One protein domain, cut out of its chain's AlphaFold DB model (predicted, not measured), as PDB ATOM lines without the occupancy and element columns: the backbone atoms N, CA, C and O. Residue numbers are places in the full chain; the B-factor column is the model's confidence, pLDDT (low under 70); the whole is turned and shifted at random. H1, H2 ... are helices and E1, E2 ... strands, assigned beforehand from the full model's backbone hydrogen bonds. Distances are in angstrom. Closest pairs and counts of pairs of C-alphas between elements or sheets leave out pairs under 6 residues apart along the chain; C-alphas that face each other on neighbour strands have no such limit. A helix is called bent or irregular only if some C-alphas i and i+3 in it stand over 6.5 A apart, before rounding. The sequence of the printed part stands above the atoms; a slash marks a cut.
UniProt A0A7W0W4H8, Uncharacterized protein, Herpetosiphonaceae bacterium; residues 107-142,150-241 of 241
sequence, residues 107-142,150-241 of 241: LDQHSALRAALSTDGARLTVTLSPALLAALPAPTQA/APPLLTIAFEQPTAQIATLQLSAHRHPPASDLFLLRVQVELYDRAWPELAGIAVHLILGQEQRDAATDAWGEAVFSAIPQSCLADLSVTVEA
ATOM      1  N   LEU A 107     -14.780  47.894  -8.147       63.91
ATOM      2  CA  LEU A 107     -14.261  48.456  -6.897       63.91
ATOM      3  C   LEU A 107     -14.869  47.744  -5.683       63.91
ATOM      4  O   LEU A 107     -14.130  47.356  -4.777       63.91
ATOM      5  N   ASP A 108     -16.175  47.487  -5.715       68.19
ATOM      6  CA  ASP A 108     -16.886  46.740  -4.678       68.19
ATOM      7  C   ASP A 108     -16.389  45.291  -4.611       68.19
ATOM      8  O   ASP A 108     -16.070  44.799  -3.528       68.19
ATOM      9  N   GLN A 109     -16.194  44.635  -5.756       67.56
ATOM     10  CA  GLN A 109     -15.626  43.287  -5.838       67.56
ATOM     11  C   GLN A 109     -14.194  43.225  -5.281       67.56
ATOM     12  O   GLN A 109     -13.871  42.323  -4.508       67.56
ATOM     13  N   HIS A 110     -13.339  44.201  -5.605       66.94
ATOM     14  CA  HIS A 110     -11.994  44.313  -5.030       66.94
ATOM     15  C   HIS A 110     -12.035  44.544  -3.515       66.94
ATOM     16  O   HIS A 110     -11.210  43.992  -2.786       66.94
ATOM     17  N   SER A 111     -12.984  45.348  -3.029       70.00
ATOM     18  CA  SER A 111     -13.162  45.591  -1.596       70.00
ATOM     19  C   SER A 111     -13.607  44.324  -0.857       70.00
ATOM     20  O   SER A 111     -13.048  44.006   0.191       70.00
ATOM     21  N   ALA A 112     -14.520  43.548  -1.449       69.00
ATOM     22  CA  ALA A 112     -14.983  42.272  -0.919       69.00
ATOM     23  C   ALA A 112     -13.866  41.216  -0.914       69.00
ATOM     24  O   ALA A 112     -13.696  40.514   0.079       69.00
ATOM     25  N   LEU A 113     -13.060  41.147  -1.982       71.44
ATOM     26  CA  LEU A 113     -11.878  40.279  -2.050       71.44
ATOM     27  C   LEU A 113     -10.854  40.639  -0.975       71.44
ATOM     28  O   LEU A 113     -10.346  39.756  -0.293       71.44
ATOM     29  N   ARG A 114     -10.577  41.934  -0.780       71.25
ATOM     30  CA  ARG A 114      -9.649  42.386   0.260       71.25
ATOM     31  C   ARG A 114     -10.183  42.096   1.663       71.25
ATOM     32  O   ARG A 114      -9.401  41.722   2.524       71.25
ATOM     33  N   ALA A 115     -11.488  42.239   1.890       72.00
ATOM     34  CA  ALA A 115     -12.114  41.909   3.171       72.00
ATOM     35  C   ALA A 115     -12.110  40.398   3.472       72.00
ATOM     36  O   ALA A 115     -12.137  40.011   4.637       72.00
ATOM     37  N   ALA A 116     -12.068  39.551   2.439       73.25
ATOM     38  CA  ALA A 116     -11.968  38.099   2.574       73.25
ATOM     39  C   ALA A 116     -10.554  37.611   2.936       73.25
ATOM     40  O   ALA A 116     -10.403  36.459   3.345       73.25
ATOM     41  N   LEU A 117      -9.538  38.466   2.782       79.69
ATOM     42  CA  LEU A 117      -8.155  38.174   3.138       79.69
ATOM     43  C   LEU A 117      -7.853  38.679   4.547       79.69
ATOM     44  O   LEU A 117      -7.970  39.871   4.834       79.69
ATOM     45  N   SER A 118      -7.369  37.791   5.405       81.56
ATOM     46  CA  SER A 118      -6.675  38.175   6.629       81.56
ATOM     47  C   SER A 118      -5.256  37.619   6.612       81.56
ATOM     48  O   SER A 118      -5.000  36.502   6.162       81.56
ATOM     49  N   THR A 119      -4.315  38.437   7.070       79.62
ATOM     50  CA  THR A 119      -2.905  38.068   7.189       79.62
ATOM     51  C   THR A 119      -2.502  38.149   8.653       79.62
ATOM     52  O   THR A 119      -2.809  39.127   9.333       79.62
ATOM     53  N   ASP A 120      -1.838  37.104   9.137       81.94
ATOM     54  CA  ASP A 120      -1.250  37.047  10.474       81.94
ATOM     55  C   ASP A 120       0.166  36.468  10.360       81.94
ATOM     56  O   ASP A 120       0.377  35.257  10.285       81.94
ATOM     57  N   GLY A 121       1.153  37.357  10.228       82.38
ATOM     58  CA  GLY A 121       2.538  36.978   9.947       82.38
ATOM     59  C   GLY A 121       2.687  36.254   8.603       82.38
ATOM     60  O   GLY A 121       2.362  36.808   7.556       82.38
ATOM     61  N   ALA A 122       3.194  35.020   8.653       79.00
ATOM     62  CA  ALA A 122       3.369  34.132   7.498       79.00
ATOM     63  C   ALA A 122       2.080  33.398   7.086       79.00
ATOM     64  O   ALA A 122       2.037  32.699   6.072       79.00
ATOM     65  N   ARG A 123       1.018  33.536   7.886       84.00
ATOM     66  CA  ARG A 123      -0.246  32.846   7.679       84.00
ATOM     67  C   ARG A 123      -1.197  33.726   6.877       84.00
ATOM     68  O   ARG A 123      -1.584  34.811   7.314       84.00
ATOM     69  N   LEU A 124      -1.620  33.227   5.722       85.88
ATOM     70  CA  LEU A 124      -2.638  33.853   4.883       85.88
ATOM     71  C   LEU A 124      -3.940  33.074   5.014       85.88
ATOM     72  O   LEU A 124      -3.957  31.885   4.717       85.88
ATOM     73  N   THR A 125      -5.017  33.731   5.439       87.56
ATOM     74  CA  THR A 125      -6.346  33.118   5.542       87.56
ATOM     75  C   THR A 125      -7.310  33.769   4.556       87.56
ATOM     76  O   THR A 125      -7.428  34.993   4.502       87.56
ATOM     77  N   VAL A 126      -7.996  32.941   3.774       84.94
ATOM     78  CA  VAL A 126      -8.987  33.348   2.775       84.94
ATOM     79  C   VAL A 126     -10.338  32.771   3.160       84.94
ATOM     80  O   VAL A 126     -10.515  31.559   3.072       84.94
ATOM     81  N   THR A 127     -11.302  33.619   3.516       86.81
ATOM     82  CA  THR A 127     -12.666  33.181   3.855       86.81
ATOM     83  C   THR A 127     -13.627  33.470   2.705       86.81
ATOM     84  O   THR A 127     -13.910  34.626   2.382       86.81
ATOM     85  N   LEU A 128     -14.173  32.419   2.091       83.44
ATOM     86  CA  LEU A 128     -15.194  32.537   1.054       83.44
ATOM     87  C   LEU A 128     -16.546  32.858   1.691       83.44
ATOM     88  O   LEU A 128     -17.277  31.958   2.069       83.44
ATOM     89  N   SER A 129     -16.889  34.140   1.802       79.81
ATOM     90  CA  SER A 129     -18.215  34.549   2.280       79.81
ATOM     91  C   SER A 129     -19.296  34.397   1.193       79.81
ATOM     92  O   SER A 129     -18.988  34.467  -0.004       79.81
ATOM     93  N   PRO A 130     -20.590  34.308   1.563       75.69
ATOM     94  CA  PRO A 130     -21.691  34.327   0.596       75.69
ATOM     95  C   PRO A 130     -21.678  35.564  -0.314       75.69
ATOM     96  O   PRO A 130     -22.019  35.473  -1.492       75.69
ATOM     97  N   ALA A 131     -21.249  36.716   0.215       70.69
ATOM     98  CA  ALA A 131     -21.117  37.953  -0.553       70.69
ATOM     99  C   ALA A 131     -20.022  37.845  -1.624       70.69
ATOM    100  O   ALA A 131     -20.217  38.296  -2.750       70.69
ATOM    101  N   LEU A 132     -18.898  37.198  -1.294       70.75
ATOM    102  CA  LEU A 132     -17.829  36.951  -2.254       70.75
ATOM    103  C   LEU A 132     -18.296  35.992  -3.349       70.75
ATOM    104  O   LEU A 132     -18.119  36.293  -4.524       70.75
ATOM    105  N   LEU A 133     -18.949  34.885  -2.982       75.44
ATOM    106  CA  LEU A 133     -19.513  33.927  -3.942       75.44
ATOM    107  C   LEU A 133     -20.513  34.580  -4.902       75.44
ATOM    108  O   LEU A 133     -20.478  34.296  -6.095       75.44
ATOM    109  N   ALA A 134     -21.363  35.480  -4.404       71.44
ATOM    110  CA  ALA A 134     -22.302  36.230  -5.235       71.44
ATOM    111  C   ALA A 134     -21.609  37.230  -6.179       71.44
ATOM    112  O   ALA A 134     -22.133  37.521  -7.252       71.44
ATOM    113  N   ALA A 135     -20.441  37.748  -5.791       64.75
ATOM    114  CA  ALA A 135     -19.657  38.691  -6.583       64.75
ATOM    115  C   ALA A 135     -18.754  38.010  -7.627       64.75
ATOM    116  O   ALA A 135     -18.114  38.696  -8.425       64.75
ATOM    117  N   LEU A 136     -18.645  36.681  -7.622       66.94
ATOM    118  CA  LEU A 136     -17.776  35.960  -8.544       66.94
ATOM    119  C   LEU A 136     -18.451  35.795  -9.912       66.94
ATOM    120  O   LEU A 136     -19.656  35.547  -9.990       66.94
ATOM    121  N   PRO A 137     -17.695  35.956 -11.015       59.50
ATOM    122  CA  PRO A 137     -18.258  35.828 -12.349       59.50
ATOM    123  C   PRO A 137     -18.826  34.421 -12.537       59.50
ATOM    124  O   PRO A 137     -18.194  33.432 -12.166       59.50
ATOM    125  N   ALA A 138     -20.017  34.331 -13.136       55.34
ATOM    126  CA  ALA A 138     -20.593  33.049 -13.514       55.34
ATOM    127  C   ALA A 138     -19.587  32.269 -14.384       55.34
ATOM    128  O   ALA A 138     -18.913  32.890 -15.216       55.34
ATOM    129  N   PRO A 139     -19.479  30.938 -14.219       56.34
ATOM    130  CA  PRO A 139     -18.498  30.141 -14.941       56.34
ATOM    131  C   PRO A 139     -18.672  30.347 -16.445       56.34
ATOM    132  O   PRO A 139     -19.697  29.992 -17.034       56.34
ATOM    133  N   THR A 140     -17.673  30.958 -17.070       48.69
ATOM    134  CA  THR A 140     -17.637  31.133 -18.515       48.69
ATOM    135  C   THR A 140     -17.346  29.780 -19.142       48.69
ATOM    136  O   THR A 140     -16.370  29.109 -18.806       48.69
ATOM    137  N   GLN A 141     -18.214  29.346 -20.057       48.50
ATOM    138  CA  GLN A 141     -17.962  28.149 -20.851       48.50
ATOM    139  C   GLN A 141     -16.704  28.396 -21.690       48.50
ATOM    140  O   GLN A 141     -16.742  29.112 -22.690       48.50
ATOM    141  N   ALA A 142     -15.570  27.851 -21.251       46.94
ATOM    142  CA  ALA A 142     -14.332  27.927 -22.004       46.94
ATOM    143  C   ALA A 142     -14.506  27.138 -23.308       46.94
ATOM    144  O   ALA A 142     -14.871  25.960 -23.291       46.94
ATOM    145  N   ALA A 150     -12.497  20.069 -17.142       68.38
ATOM    146  CA  ALA A 150     -13.650  20.959 -17.131       68.38
ATOM    147  C   ALA A 150     -13.215  22.338 -16.599       68.38
ATOM    148  O   ALA A 150     -12.396  22.391 -15.678       68.38
ATOM    149  N   PRO A 151     -13.724  23.448 -17.165       72.62
ATOM    150  CA  PRO A 151     -13.385  24.766 -16.656       72.62
ATOM    151  C   PRO A 151     -13.767  24.861 -15.170       72.62
ATOM    152  O   PRO A 151     -14.819  24.337 -14.779       72.62
ATOM    153  N   PRO A 152     -12.935  25.516 -14.338       80.06
ATOM    154  CA  PRO A 152     -13.259  25.715 -12.936       80.06
ATOM    155  C   PRO A 152     -14.590  26.455 -12.812       80.06
ATOM    156  O   PRO A 152     -14.855  27.420 -13.529       80.06
ATOM    157  N   LEU A 153     -15.419  26.014 -11.870       79.44
ATOM    158  CA  LEU A 153     -16.653  26.703 -11.498       79.44
ATOM    159  C   LEU A 153     -16.356  28.058 -10.864       79.44
ATOM    160  O   LEU A 153     -17.141  28.992 -10.991       79.44
ATOM    161  N   LEU A 154     -15.213  28.139 -10.189       82.94
ATOM    162  CA  LEU A 154     -14.737  29.327  -9.522       82.94
ATOM    163  C   LEU A 154     -13.220  29.397  -9.646       82.94
ATOM    164  O   LEU A 154     -12.541  28.404  -9.405       82.94
ATOM    165  N   THR A 155     -12.688  30.565  -9.989       86.75
ATOM    166  CA  THR A 155     -11.265  30.879  -9.852       86.75
ATOM    167  C   THR A 155     -11.110  32.231  -9.178       86.75
ATOM    168  O   THR A 155     -11.713  33.210  -9.610       86.75
ATOM    169  N   ILE A 156     -10.292  32.270  -8.133       85.75
ATOM    170  CA  ILE A 156      -9.899  33.479  -7.419       85.75
ATOM    171  C   ILE A 156      -8.380  33.514  -7.421       85.75
ATOM    172  O   ILE A 156      -7.750  32.529  -7.047       85.75
ATOM    173  N   ALA A 157      -7.802  34.629  -7.851       88.88
ATOM    174  CA  ALA A 157      -6.365  34.843  -7.826       88.88
ATOM    175  C   ALA A 157      -6.057  36.074  -6.976       88.88
ATOM    176  O   ALA A 157      -6.723  37.104  -7.093       88.88
ATOM    177  N   PHE A 158      -5.048  35.944  -6.127       85.94
ATOM    178  CA  PHE A 158      -4.518  37.006  -5.295       85.94
ATOM    179  C   PHE A 158      -3.069  37.249  -5.694       85.94
ATOM    180  O   PHE A 158      -2.226  36.359  -5.575       85.94
ATOM    181  N   GLU A 159      -2.799  38.461  -6.164       87.44
ATOM    182  CA  GLU A 159      -1.449  38.927  -6.460       87.44
ATOM    183  C   GLU A 159      -0.839  39.520  -5.190       87.44
ATOM    184  O   GLU A 159      -1.445  40.372  -4.539       87.44
ATOM    185  N   GLN A 160       0.363  39.058  -4.850       87.00
ATOM    186  CA  GLN A 160       1.171  39.526  -3.724       87.00
ATOM    187  C   GLN A 160       0.424  39.547  -2.372       87.00
ATOM    188  O   GLN A 160       0.426  40.574  -1.686       87.00
ATOM    189  N   PRO A 161      -0.253  38.456  -1.961       85.62
ATOM    190  CA  PRO A 161      -1.075  38.486  -0.755       85.62
ATOM    191  C   PRO A 161      -0.258  38.623   0.541       85.62
ATOM    192  O   PRO A 161      -0.782  39.138   1.528       85.62
ATOM    193  N   THR A 162       1.009  38.187   0.555       88.38
ATOM    194  CA  THR A 162       1.947  38.375   1.678       88.38
ATOM    195  C   THR A 162       3.351  38.714   1.166       88.38
ATOM    196  O   THR A 162       3.604  38.727  -0.037       88.38
ATOM    197  N   ALA A 163       4.291  38.983   2.077       88.44
ATOM    198  CA  ALA A 163       5.691  39.228   1.719       88.44
ATOM    199  C   ALA A 163       6.424  37.976   1.190       88.44
ATOM    200  O   ALA A 163       7.442  38.117   0.522       88.44
ATOM    201  N   GLN A 164       5.927  36.772   1.492       91.56
ATOM    202  CA  GLN A 164       6.526  35.499   1.059       91.56
ATOM    203  C   GLN A 164       5.807  34.912  -0.160       91.56
ATOM    204  O   GLN A 164       6.449  34.326  -1.030       91.56
ATOM    205  N   ILE A 165       4.485  35.092  -0.246       91.69
ATOM    206  CA  ILE A 165       3.647  34.529  -1.305       91.69
ATOM    207  C   ILE A 165       3.520  35.550  -2.438       91.69
ATOM    208  O   ILE A 165       2.939  36.622  -2.261       91.69
ATOM    209  N   ALA A 166       4.037  35.196  -3.613       92.62
ATOM    210  CA  ALA A 166       3.936  35.994  -4.830       92.62
ATOM    211  C   ALA A 166       2.532  35.908  -5.440       92.62
ATOM    212  O   ALA A 166       1.933  36.937  -5.758       92.62
ATOM    213  N   THR A 167       1.980  34.696  -5.523       92.62
ATOM    214  CA  THR A 167       0.648  34.444  -6.083       92.62
ATOM    215  C   THR A 167      -0.056  33.365  -5.270       92.62
ATOM    216  O   THR A 167       0.527  32.323  -4.974       92.62
ATOM    217  N   LEU A 168      -1.329  33.584  -4.938       92.88
ATOM    218  CA  LEU A 168      -2.218  32.537  -4.427       92.88
ATOM    219  C   LEU A 168      -3.425  32.413  -5.354       92.88
ATOM    220  O   LEU A 168      -4.188  33.366  -5.507       92.88
ATOM    221  N   GLN A 169      -3.644  31.232  -5.923       93.19
ATOM    222  CA  GLN A 169      -4.811  30.952  -6.750       93.19
ATOM    223  C   GLN A 169      -5.643  29.819  -6.152       93.19
ATOM    224  O   GLN A 169      -5.160  28.712  -5.939       93.19
ATOM    225  N   LEU A 170      -6.929  30.082  -5.932       92.00
ATOM    226  CA  LEU A 170      -7.908  29.082  -5.536       92.00
ATOM    227  C   LEU A 170      -8.809  28.795  -6.726       92.00
ATOM    228  O   LEU A 170      -9.363  29.707  -7.339       92.00
ATOM    229  N   SER A 171      -8.984  27.520  -7.044       91.19
ATOM    230  CA  SER A 171      -9.900  27.088  -8.092       91.19
ATOM    231  C   SER A 171     -10.782  25.950  -7.603       91.19
ATOM    232  O   SER A 171     -10.283  24.959  -7.081       91.19
ATOM    233  N   ALA A 172     -12.096  26.091  -7.762       89.38
ATOM    234  CA  ALA A 172     -13.051  25.034  -7.458       89.38
ATOM    235  C   ALA A 172     -13.565  24.431  -8.764       89.38
ATOM    236  O   ALA A 172     -14.089  25.134  -9.627       89.38
ATOM    237  N   HIS A 173     -13.435  23.119  -8.899       87.44
ATOM    238  CA  HIS A 173     -13.868  22.337 -10.049       87.44
ATOM    239  C   HIS A 173     -15.012  21.429  -9.631       87.44
ATOM    240  O   HIS A 173     -15.049  20.944  -8.499       87.44
ATOM    241  N   ARG A 174     -15.944  21.161 -10.546       85.00
ATOM    242  CA  ARG A 174     -16.948  20.126 -10.294       85.00
ATOM    243  C   ARG A 174     -16.238  18.772 -10.274       85.00
ATOM    244  O   ARG A 174     -15.548  18.428 -11.233       85.00
ATOM    245  N   HIS A 175     -16.427  17.994  -9.211       77.25
ATOM    246  CA  HIS A 175     -16.171  16.551  -9.249       77.25
ATOM    247  C   HIS A 175     -17.175  15.934 -10.269       77.25
ATOM    248  O   HIS A 175     -18.076  16.655 -10.705       77.25
ATOM    249  N   PRO A 176     -17.049  14.677 -10.748       75.75
ATOM    250  CA  PRO A 176     -17.797  14.137 -11.887       75.75
ATOM    251  C   PRO A 176     -19.268  14.574 -11.925       75.75
ATOM    252  O   PRO A 176     -19.903  14.648 -10.869       75.75
ATOM    253  N   PRO A 177     -19.824  14.831 -13.125       65.62
ATOM    254  CA  PRO A 177     -21.006  15.675 -13.354       65.62
ATOM    255  C   PRO A 177     -22.300  15.262 -12.632       65.62
ATOM    256  O   PRO A 177     -23.261  16.024 -12.646       65.62
ATOM    257  N   ALA A 178     -22.327  14.098 -11.983       64.62
ATOM    258  CA  ALA A 178     -23.444  13.583 -11.196       64.62
ATOM    259  C   ALA A 178     -23.293  13.770  -9.668       64.62
ATOM    260  O   ALA A 178     -24.107  13.240  -8.919       64.62
ATOM    261  N   SER A 179     -22.259  14.472  -9.191       73.31
ATOM    262  CA  SER A 179     -22.023  14.689  -7.756       73.31
ATOM    263  C   SER A 179     -22.116  16.166  -7.360       73.31
ATOM    264  O   SER A 179     -21.637  17.039  -8.083       73.31
ATOM    265  N   ASP A 180     -22.673  16.430  -6.174       84.75
ATOM    266  CA  ASP A 180     -22.646  17.739  -5.486       84.75
ATOM    267  C   ASP A 180     -21.303  17.991  -4.778       84.75
ATOM    268  O   ASP A 180     -21.200  18.742  -3.803       84.75
ATOM    269  N   LEU A 181     -20.262  17.317  -5.259       87.88
ATOM    270  CA  LEU A 181     -18.919  17.378  -4.726       87.88
ATOM    271  C   LEU A 181     -18.039  18.226  -5.636       87.88
ATOM    272  O   LEU A 181     -18.172  18.239  -6.862       87.88
ATOM    273  N   PHE A 182     -17.104  18.913  -5.003       89.12
ATOM    274  CA  PHE A 182     -16.160  19.808  -5.634       89.12
ATOM    275  C   PHE A 182     -14.744  19.333  -5.337       89.12
ATOM    276  O   PHE A 182     -14.466  18.722  -4.300       89.12
ATOM    277  N   LEU A 183     -13.859  19.615  -6.283       91.00
ATOM    278  CA  LEU A 183     -12.421  19.566  -6.097       91.00
ATOM    279  C   LEU A 183     -11.947  21.004  -5.923       91.00
ATOM    280  O   LEU A 183     -12.137  21.822  -6.821       91.00
ATOM    281  N   LEU A 184     -11.352  21.318  -4.779       92.56
ATOM    282  CA  LEU A 184     -10.681  22.592  -4.560       92.56
ATOM    283  C   LEU A 184      -9.190  22.399  -4.792       92.56
ATOM    284  O   LEU A 184      -8.571  21.499  -4.233       92.56
ATOM    285  N   ARG A 185      -8.624  23.278  -5.602       94.38
ATOM    286  CA  ARG A 185      -7.202  23.356  -5.871       94.38
ATOM    287  C   ARG A 185      -6.677  24.695  -5.384       94.38
ATOM    288  O   ARG A 185      -7.220  25.735  -5.763       94.38
ATOM    289  N   VAL A 186      -5.625  24.643  -4.584       95.12
ATOM    290  CA  VAL A 186      -4.890  25.795  -4.069       95.12
ATOM    291  C   VAL A 186      -3.505  25.763  -4.698       95.12
ATOM    292  O   VAL A 186      -2.773  24.797  -4.522       95.12
ATOM    293  N   GLN A 187      -3.171  26.793  -5.462       95.81
ATOM    294  CA  GLN A 187      -1.881  26.941  -6.120       95.81
ATOM    295  C   GLN A 187      -1.140  28.118  -5.494       95.81
ATOM    296  O   GLN A 187      -1.695  29.214  -5.384       95.81
ATOM    297  N   VAL A 188       0.094  27.867  -5.070       94.69
ATOM    298  CA  VAL A 188       0.937  28.818  -4.344       94.69
ATOM    299  C   VAL A 188       2.223  29.046  -5.126       94.69
ATOM    300  O   VAL A 188       2.929  28.101  -5.470       94.69
ATOM    301  N   GLU A 189       2.550  30.312  -5.354       94.25
ATOM    302  CA  GLU A 189       3.853  30.752  -5.843       94.25
ATOM    303  C   GLU A 189       4.517  31.612  -4.769       94.25
ATOM    304  O   GLU A 189       3.870  32.477  -4.172       94.25
ATOM    305  N   LEU A 190       5.806  31.388  -4.523       93.50
ATOM    306  CA  LEU A 190       6.598  32.130  -3.543       93.50
ATOM    307  C   LEU A 190       7.602  33.047  -4.249       93.50
ATOM    308  O   LEU A 190       7.946  32.829  -5.409       93.50
ATOM    309  N   TYR A 191       8.084  34.078  -3.556       92.75
ATOM    310  CA  TYR A 191       9.127  34.956  -4.102       92.75
ATOM    311  C   TYR A 191      10.530  34.345  -4.050       92.75
ATOM    312  O   TYR A 191      11.365  34.647  -4.901       92.75
ATOM    313  N   ASP A 192      10.808  33.537  -3.029       93.06
ATOM    314  CA  ASP A 192      12.133  32.985  -2.733       93.06
ATOM    315  C   ASP A 192      12.353  31.584  -3.315       93.06
ATOM    316  O   ASP A 192      13.486  31.106  -3.372       93.06
ATOM    317  N   ARG A 193      11.279  30.936  -3.772       89.81
ATOM    318  CA  ARG A 193      11.277  29.580  -4.316       89.81
ATOM    319  C   ARG A 193      10.538  29.547  -5.644       89.81
ATOM    320  O   ARG A 193       9.480  30.147  -5.798       89.81
ATOM    321  N   ALA A 194      11.074  28.784  -6.586       91.88
ATOM    322  CA  ALA A 194      10.451  28.530  -7.877       91.88
ATOM    323  C   ALA A 194      10.313  27.024  -8.106       91.88
ATOM    324  O   ALA A 194      10.917  26.211  -7.405       91.88
ATOM    325  N   TRP A 195       9.533  26.648  -9.117       85.81
ATOM    326  CA  TRP A 195       9.488  25.267  -9.585       85.81
ATOM    327  C   TRP A 195      10.914  24.742  -9.864       85.81
ATOM    328  O   TRP A 195      11.693  25.456 -10.505       85.81
ATOM    329  N   PRO A 196      11.272  23.515  -9.432       86.06
ATOM    330  CA  PRO A 196      10.431  22.467  -8.826       86.06
ATOM    331  C   PRO A 196      10.399  22.466  -7.286       86.06
ATOM    332  O   PRO A 196       9.882  21.537  -6.663       86.06
ATOM    333  N   GLU A 197      10.968  23.477  -6.641       92.25
ATOM    334  CA  GLU A 197      11.111  23.553  -5.192       92.25
ATOM    335  C   GLU A 197       9.883  24.197  -4.550       92.25
ATOM    336  O   GLU A 197      10.029  25.054  -3.696       92.25
ATOM    337  N   LEU A 198       8.657  23.822  -4.923       92.06
ATOM    338  CA  LEU A 198       7.425  24.371  -4.322       92.06
ATOM    339  C   LEU A 198       6.707  23.392  -3.381       92.06
ATOM    340  O   LEU A 198       5.667  23.729  -2.821       92.06
ATOM    341  N   ALA A 199       7.287  22.212  -3.141       94.44
ATOM    342  CA  ALA A 199       6.694  21.186  -2.289       94.44
ATOM    343  C   ALA A 199       6.747  21.525  -0.789       94.44
ATOM    344  O   ALA A 199       7.663  22.206  -0.320       94.44
ATOM    345  N   GLY A 200       5.792  20.982  -0.031       95.19
ATOM    346  CA  GLY A 200       5.803  20.984   1.433       95.19
ATOM    347  C   GLY A 200       5.220  22.230   2.108       95.19
ATOM    348  O   GLY A 200       5.327  22.333   3.325       95.19
ATOM    349  N   ILE A 201       4.613  23.161   1.364       95.38
ATOM    350  CA  ILE A 201       3.919  24.324   1.940       95.38
ATOM    351  C   ILE A 201       2.607  23.826   2.545       95.38
ATOM    352  O   ILE A 201       1.824  23.167   1.855       95.38
ATOM    353  N   ALA A 202       2.375  24.104   3.827       96.94
ATOM    354  CA  ALA A 202       1.182  23.643   4.525       96.94
ATOM    355  C   ALA A 202      -0.048  24.452   4.090       96.94
ATOM    356  O   ALA A 202      -0.053  25.685   4.106       96.94
ATOM    357  N   VAL A 203      -1.099  23.732   3.703       96.88
ATOM    358  CA  VAL A 203      -2.399  24.287   3.337       96.88
ATOM    359  C   VAL A 203      -3.461  23.617   4.197       96.88
ATOM    360  O   VAL A 203      -3.660  22.402   4.139       96.88
ATOM    361  N   HIS A 204      -4.168  24.419   4.980       97.00
ATOM    362  CA  HIS A 204      -5.262  23.983   5.833       97.00
ATOM    363  C   HIS A 204      -6.581  24.473   5.245       97.00
ATOM    364  O   HIS A 204      -6.757  25.656   4.962       97.00
ATOM    365  N   LEU A 205      -7.519  23.557   5.062       95.25
ATOM    366  CA  LEU A 205      -8.865  23.830   4.591       95.25
ATOM    367  C   LEU A 205      -9.847  23.631   5.744       95.25
ATOM    368  O   LEU A 205      -9.974  22.527   6.267       95.25
ATOM    369  N   ILE A 206     -10.575  24.679   6.106       94.44
ATOM    370  CA  ILE A 206     -11.604  24.652   7.144       94.44
ATOM    371  C   ILE A 206     -12.977  24.670   6.463       94.44
ATOM    372  O   ILE A 206     -13.302  25.585   5.704       94.44
ATOM    373  N   LEU A 207     -13.778  23.640   6.731       91.38
ATOM    374  CA  LEU A 207     -15.128  23.418   6.212       91.38
ATOM    375  C   LEU A 207     -16.106  23.368   7.394       91.38
ATOM    376  O   LEU A 207     -16.427  22.300   7.922       91.38
ATOM    377  N   GLY A 208     -16.568  24.530   7.857       87.62
ATOM    378  CA  GLY A 208     -17.394  24.616   9.064       87.62
ATOM    379  C   GLY A 208     -16.619  24.189  10.317       87.62
ATOM    380  O   GLY A 208     -15.815  24.960  10.828       87.62
ATOM    381  N   GLN A 209     -16.866  22.975  10.823       87.25
ATOM    382  CA  GLN A 209     -16.141  22.404  11.976       87.25
ATOM    383  C   GLN A 209     -15.078  21.365  11.593       87.25
ATOM    384  O   GLN A 209     -14.349  20.888  12.460       87.25
ATOM    385  N   GLU A 210     -14.997  20.991  10.318       93.81
ATOM    386  CA  GLU A 210     -14.007  20.036   9.829       93.81
ATOM    387  C   GLU A 210     -12.763  20.784   9.338       93.81
ATOM    388  O   GLU A 210     -12.880  21.770   8.612       93.81
ATOM    389  N   GLN A 211     -11.577  20.299   9.701       95.44
ATOM    390  CA  GLN A 211     -10.309  20.757   9.138       95.44
ATOM    391  C   GLN A 211      -9.692  19.630   8.306       95.44
ATOM    392  O   GLN A 211      -9.651  18.478   8.741       95.44
ATOM    393  N   ARG A 212      -9.212  19.970   7.110       96.81
ATOM    394  CA  ARG A 212      -8.448  19.086   6.228       96.81
ATOM    395  C   ARG A 212      -7.096  19.713   5.952       96.81
ATOM    396  O   ARG A 212      -7.027  20.878   5.581       96.81
ATOM    397  N   ASP A 213      -6.049  18.914   6.055       97.31
ATOM    398  CA  ASP A 213      -4.683  19.373   5.845       97.31
ATOM    399  C   ASP A 213      -4.114  18.742   4.575       97.31
ATOM    400  O   ASP A 213      -4.307  17.552   4.313       97.31
ATOM    401  N   ALA A 214      -3.408  19.544   3.788       97.25
ATOM    402  CA  ALA A 214      -2.631  19.098   2.645       97.25
ATOM    403  C   ALA A 214      -1.310  19.870   2.594       97.25
ATOM    404  O   ALA A 214      -1.171  20.944   3.176       97.25
ATOM    405  N   ALA A 215      -0.336  19.319   1.880       97.38
ATOM    406  CA  ALA A 215       0.889  20.025   1.543       97.38
ATOM    407  C   ALA A 215       0.954  20.212   0.029       97.38
ATOM    408  O   ALA A 215       0.461  19.360  -0.716       97.38
ATOM    409  N   THR A 216       1.567  21.305  -0.417       96.81
ATOM    410  CA  THR A 216       1.818  21.517  -1.842       96.81
ATOM    411  C   THR A 216       2.782  20.473  -2.405       96.81
ATOM    412  O   THR A 216       3.686  19.989  -1.714       96.81
ATOM    413  N   ASP A 217       2.613  20.141  -3.679       95.62
ATOM    414  CA  ASP A 217       3.544  19.325  -4.453       95.62
ATOM    415  C   ASP A 217       4.675  20.162  -5.093       95.62
ATOM    416  O   ASP A 217       4.830  21.353  -4.823       95.62
ATOM    417  N   ALA A 218       5.492  19.549  -5.958       94.00
ATOM    418  CA  ALA A 218       6.610  20.224  -6.632       94.00
ATOM    419  C   ALA A 218       6.186  21.405  -7.533       94.00
ATOM    420  O   ALA A 218       7.025  22.237  -7.885       94.00
ATOM    421  N   TRP A 219       4.905  21.491  -7.902       92.94
ATOM    422  CA  TRP A 219       4.321  22.581  -8.682       92.94
ATOM    423  C   TRP A 219       3.632  23.639  -7.814       92.94
ATOM    424  O   TRP A 219       3.079  24.593  -8.357       92.94
ATOM    425  N   GLY A 220       3.685  23.506  -6.486       94.69
ATOM    426  CA  GLY A 220       3.019  24.430  -5.573       94.69
ATOM    427  C   GLY A 220       1.518  24.174  -5.472       94.69
ATOM    428  O   GLY A 220       0.776  25.067  -5.068       94.69
ATOM    429  N   GLU A 221       1.051  22.982  -5.857       96.00
ATOM    430  CA  GLU A 221      -0.368  22.632  -5.891       96.00
ATOM    431  C   GLU A 221      -0.761  21.784  -4.674       96.00
ATOM    432  O   GLU A 221      -0.145  20.759  -4.386       96.00
ATOM    433  N   ALA A 222      -1.822  22.189  -3.975       96.69
ATOM    434  CA  ALA A 222      -2.517  21.389  -2.974       96.69
ATOM    435  C   ALA A 222      -3.966  21.135  -3.423       96.69
ATOM    436  O   ALA A 222      -4.686  22.063  -3.809       96.69
ATOM    437  N   VAL A 223      -4.406  19.874  -3.367       95.50
ATOM    438  CA  VAL A 223      -5.720  19.441  -3.868       95.50
ATOM    439  C   VAL A 223      -6.560  18.836  -2.751       95.50
ATOM    440  O   VAL A 223      -6.146  17.900  -2.074       95.50
ATOM    441  N   PHE A 224      -7.792  19.322  -2.627       95.06
ATOM    442  CA  PHE A 224      -8.807  18.810  -1.717       95.06
ATOM    443  C   PHE A 224      -9.998  18.289  -2.520       95.06
ATOM    444  O   PHE A 224     -10.708  19.044  -3.186       95.06
ATOM    445  N   SER A 225     -10.235  16.982  -2.464       92.62
ATOM    446  CA  SER A 225     -11.364  16.330  -3.132       92.62
ATOM    447  C   SER A 225     -12.583  16.193  -2.218       92.62
ATOM    448  O   SER A 225     -12.471  16.261  -0.993       92.62
ATOM    449  N   ALA A 226     -13.740  15.905  -2.819       91.44
ATOM    450  CA  ALA A 226     -14.978  15.589  -2.109       91.44
ATOM    451  C   ALA A 226     -15.424  16.690  -1.127       91.44
ATOM    452  O   ALA A 226     -15.741  16.417   0.033       91.44
ATOM    453  N   ILE A 227     -15.430  17.944  -1.588       91.19
ATOM    454  CA  ILE A 227     -15.961  19.082  -0.829       91.19
ATOM    455  C   ILE A 227     -17.441  19.260  -1.183       91.19
ATOM    456  O   ILE A 227     -17.743  19.488  -2.356       91.19
ATOM    457  N   PRO A 228     -18.377  19.164  -0.225       90.81
ATOM    458  CA  PRO A 228     -19.788  19.414  -0.495       90.81
ATOM    459  C   PRO A 228     -20.027  20.856  -0.952       90.81
ATOM    460  O   PRO A 228     -19.470  21.789  -0.372       90.81
ATOM    461  N   GLN A 229     -20.913  21.056  -1.932       85.38
ATOM    462  CA  GLN A 229     -21.287  22.398  -2.397       85.38
ATOM    463  C   GLN A 229     -21.729  23.322  -1.256       85.38
ATOM    464  O   GLN A 229     -21.413  24.510  -1.253       85.38
ATOM    465  N   SER A 230     -22.454  22.766  -0.282       87.00
ATOM    466  CA  SER A 230     -22.975  23.495   0.875       87.00
ATOM    467  C   SER A 230     -21.880  24.098   1.752       87.00
ATOM    468  O   SER A 230     -22.142  25.071   2.446       87.00
ATOM    469  N   CYS A 231     -20.663  23.551   1.722       88.50
ATOM    470  CA  CYS A 231     -19.549  24.019   2.541       88.50
ATOM    471  C   CYS A 231     -18.769  25.173   1.896       88.50
ATOM    472  O   CYS A 231     -17.945  25.780   2.568       88.50
ATOM    473  N   LEU A 232     -19.010  25.495   0.617       84.44
ATOM    474  CA  LEU A 232     -18.283  26.564  -0.083       84.44
ATOM    475  C   LEU A 232     -18.521  27.952   0.531       84.44
ATOM    476  O   LEU A 232     -17.647  28.804   0.430       84.44
ATOM    477  N   ALA A 233     -19.691  28.173   1.134       83.25
ATOM    478  CA  ALA A 233     -20.104  29.466   1.684       83.25
ATOM    479  C   ALA A 233     -19.433  29.843   3.014       83.25
ATOM    480  O   ALA A 233     -19.503  31.005   3.400       83.25
ATOM    481  N   ASP A 234     -18.805  28.874   3.680       85.38
ATOM    482  CA  ASP A 234     -18.088  29.049   4.950       85.38
ATOM    483  C   ASP A 234     -16.656  28.497   4.850       85.38
ATOM    484  O   ASP A 234     -16.025  28.144   5.848       85.38
ATOM    485  N   LEU A 235     -16.155  28.360   3.621       90.56
ATOM    486  CA  LEU A 235     -14.862  27.758   3.352       90.56
ATOM    487  C   LEU A 235     -13.757  28.743   3.711       90.56
ATOM    488  O   LEU A 235     -13.738  29.866   3.209       90.56
ATOM    489  N   SER A 236     -12.815  28.299   4.537       92.06
ATOM    490  CA  SER A 236     -11.609  29.061   4.840       92.06
ATOM    491  C   SER A 236     -10.365  28.282   4.436       92.06
ATOM    492  O   SER A 236     -10.244  27.097   4.745       92.06
ATOM    493  N   VAL A 237      -9.459  28.927   3.704       93.50
ATOM    494  CA  VAL A 237      -8.159  28.359   3.325       93.50
ATOM    495  C   VAL A 237      -7.070  29.118   4.045       93.50
ATOM    496  O   VAL A 237      -6.962  30.331   3.887       93.50
ATOM    497  N   THR A 238      -6.238  28.395   4.776       94.44
ATOM    498  CA  THR A 238      -5.061  28.924   5.445       94.44
ATOM    499  C   THR A 238      -3.803  28.360   4.792       94.44
ATOM    500  O   THR A 238      -3.656  27.146   4.688       94.44
ATOM    501  N   VAL A 239      -2.897  29.232   4.355       93.75
ATOM    502  CA  VAL A 239      -1.590  28.862   3.786       93.75
ATOM    503  C   VAL A 239      -0.485  29.338   4.724       93.75
ATOM    504  O   VAL A 239      -0.514  30.491   5.160       93.75
ATOM    505  N   GLU A 240       0.470  28.457   5.023       92.81
ATOM    506  CA  GLU A 240       1.637  28.733   5.869       92.81
ATOM    507  C   GLU A 240       2.921  28.581   5.043       92.81
ATOM    508  O   GLU A 240       3.281  27.464   4.660       92.81
ATOM    509  N   ALA A 241       3.573  29.710   4.743       85.19
ATOM    510  CA  ALA A 241       4.748  29.800   3.870       85.19
ATOM    511  C   ALA A 241       6.000  30.331   4.583       85.19
ATOM    512  O   ALA A 241       5.880  31.155   5.516       85.19
TER     513      ALA A 241
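Overview. This is residues 107 to 142 and 150 to 241 of the 241 residues of an uncharacterized protein of Herpetosiphonaceae bacterium (UniProt A0A7W0W4H8). Two twisted antiparallel sheets lie face to face as a sandwich, with the strands of one at 29 degrees to those of the other. E7 and E8, an edge strand of each sheet, come close along one side; H3 caps one end of the sandwich, and H1 and H2 pack on each other outside it, farthest from the middle. The printed part has 128 residues, with three named helices and nine named strands in the order H1 E1 E2 H2 E3 E4 E5 E6 E7 E8 H3 E9. The sheets run E1 E2 E9 E6 E7 and E3 E4 E5 E8, and the class is mixed, helices and strands. The whole is compact and rounded, with a radius of gyration of the C-alphas of 14.1 A and spans of 39 by 34 by 33 A.

Arrangement. H1, residues 107 to 116, touches H2, residues 130 to 135, with the closest C-alphas, of Gln 109 and Ala 135, 6.2 A apart; they run opposite ways at a shallow tilt of 33 degrees, only just short of steep. The five-stranded sheet begins with the hairpin of E1, residues 117 to 120, and E2, residues 123 to 128, where N 118 and O 125 are within hydrogen-bond range at 2.9 A. E2 is also the antiparallel neighbour of E9, residues 235 to 240, with N 126 and O 237 at 2.8 A. E3, residues 154 to 159, E4, residues 165 to 174, and E5, residues 181 to 190, form a meander, each strand the antiparallel neighbour of the one before; N 156 and O 170 are 2.8 A apart, and N 171 and O 185 2.8 A. E6, residues 202 to 207, and E7, residues 210 to 215, form a hairpin with N 205 and O 212 at 2.8 A, and N 204 of E6 and O 238 of E9 are 2.8 A apart. E8, residues 221 to 228, bends by 52 degrees at residue 225 and is the antiparallel neighbour of E5, with N 184 and O 224 at 2.9 A. Between the two sheets, the closest C-alphas of E7 and E8, those of Ala 215 and Ala 222, are 5.8 A apart, and E2 and E4 are near each other. H3, residues 229 to 234, only grazes both sheets; it only just touches H2, with 3 pairs of C-alphas within 8 A, the closest being those of Pro 130 and Ala 233 at 5.2 A, and is about perpendicular to it at 80 degrees. Every O i to N i+4 pair is within hydrogen-bond range in H1 and H2; in H3 it is 0 of 2, with 2 of 3 O i to N i+3 pairs in range. H3 is irregular, but only just: C-alphas 230 and 233 are 6.7 A apart.

Along the chain. H1 begins at C-alpha 107, (-14.261, 48.456, -6.897), and spans 14.2 A from first to last C-alpha. E4 spans 26.7 A, and E5, from C-alpha 181 at (-18.919, 17.378, -4.726), spans 29.5 A. E8 spans 20.4 A. E9 spans 16.7 A and ends at C-alpha 240, (1.637, 28.733, 5.869).

Size, cuts and confidence. The two C-alphas farthest apart, those of Ala 178 and Asp 192, are 41.4 A apart. Residues 143 to 149 are not printed, in the link from H2 to E3, and C-alphas 142 and 150 are 8.5 A apart across the cut. The link from E5 to E6, 11 residues, is long. The mean pLDDT of the printed part is 84.6; residues 107 to 110, 112, 135 to 142, 150 and 177 to 178 are under 70.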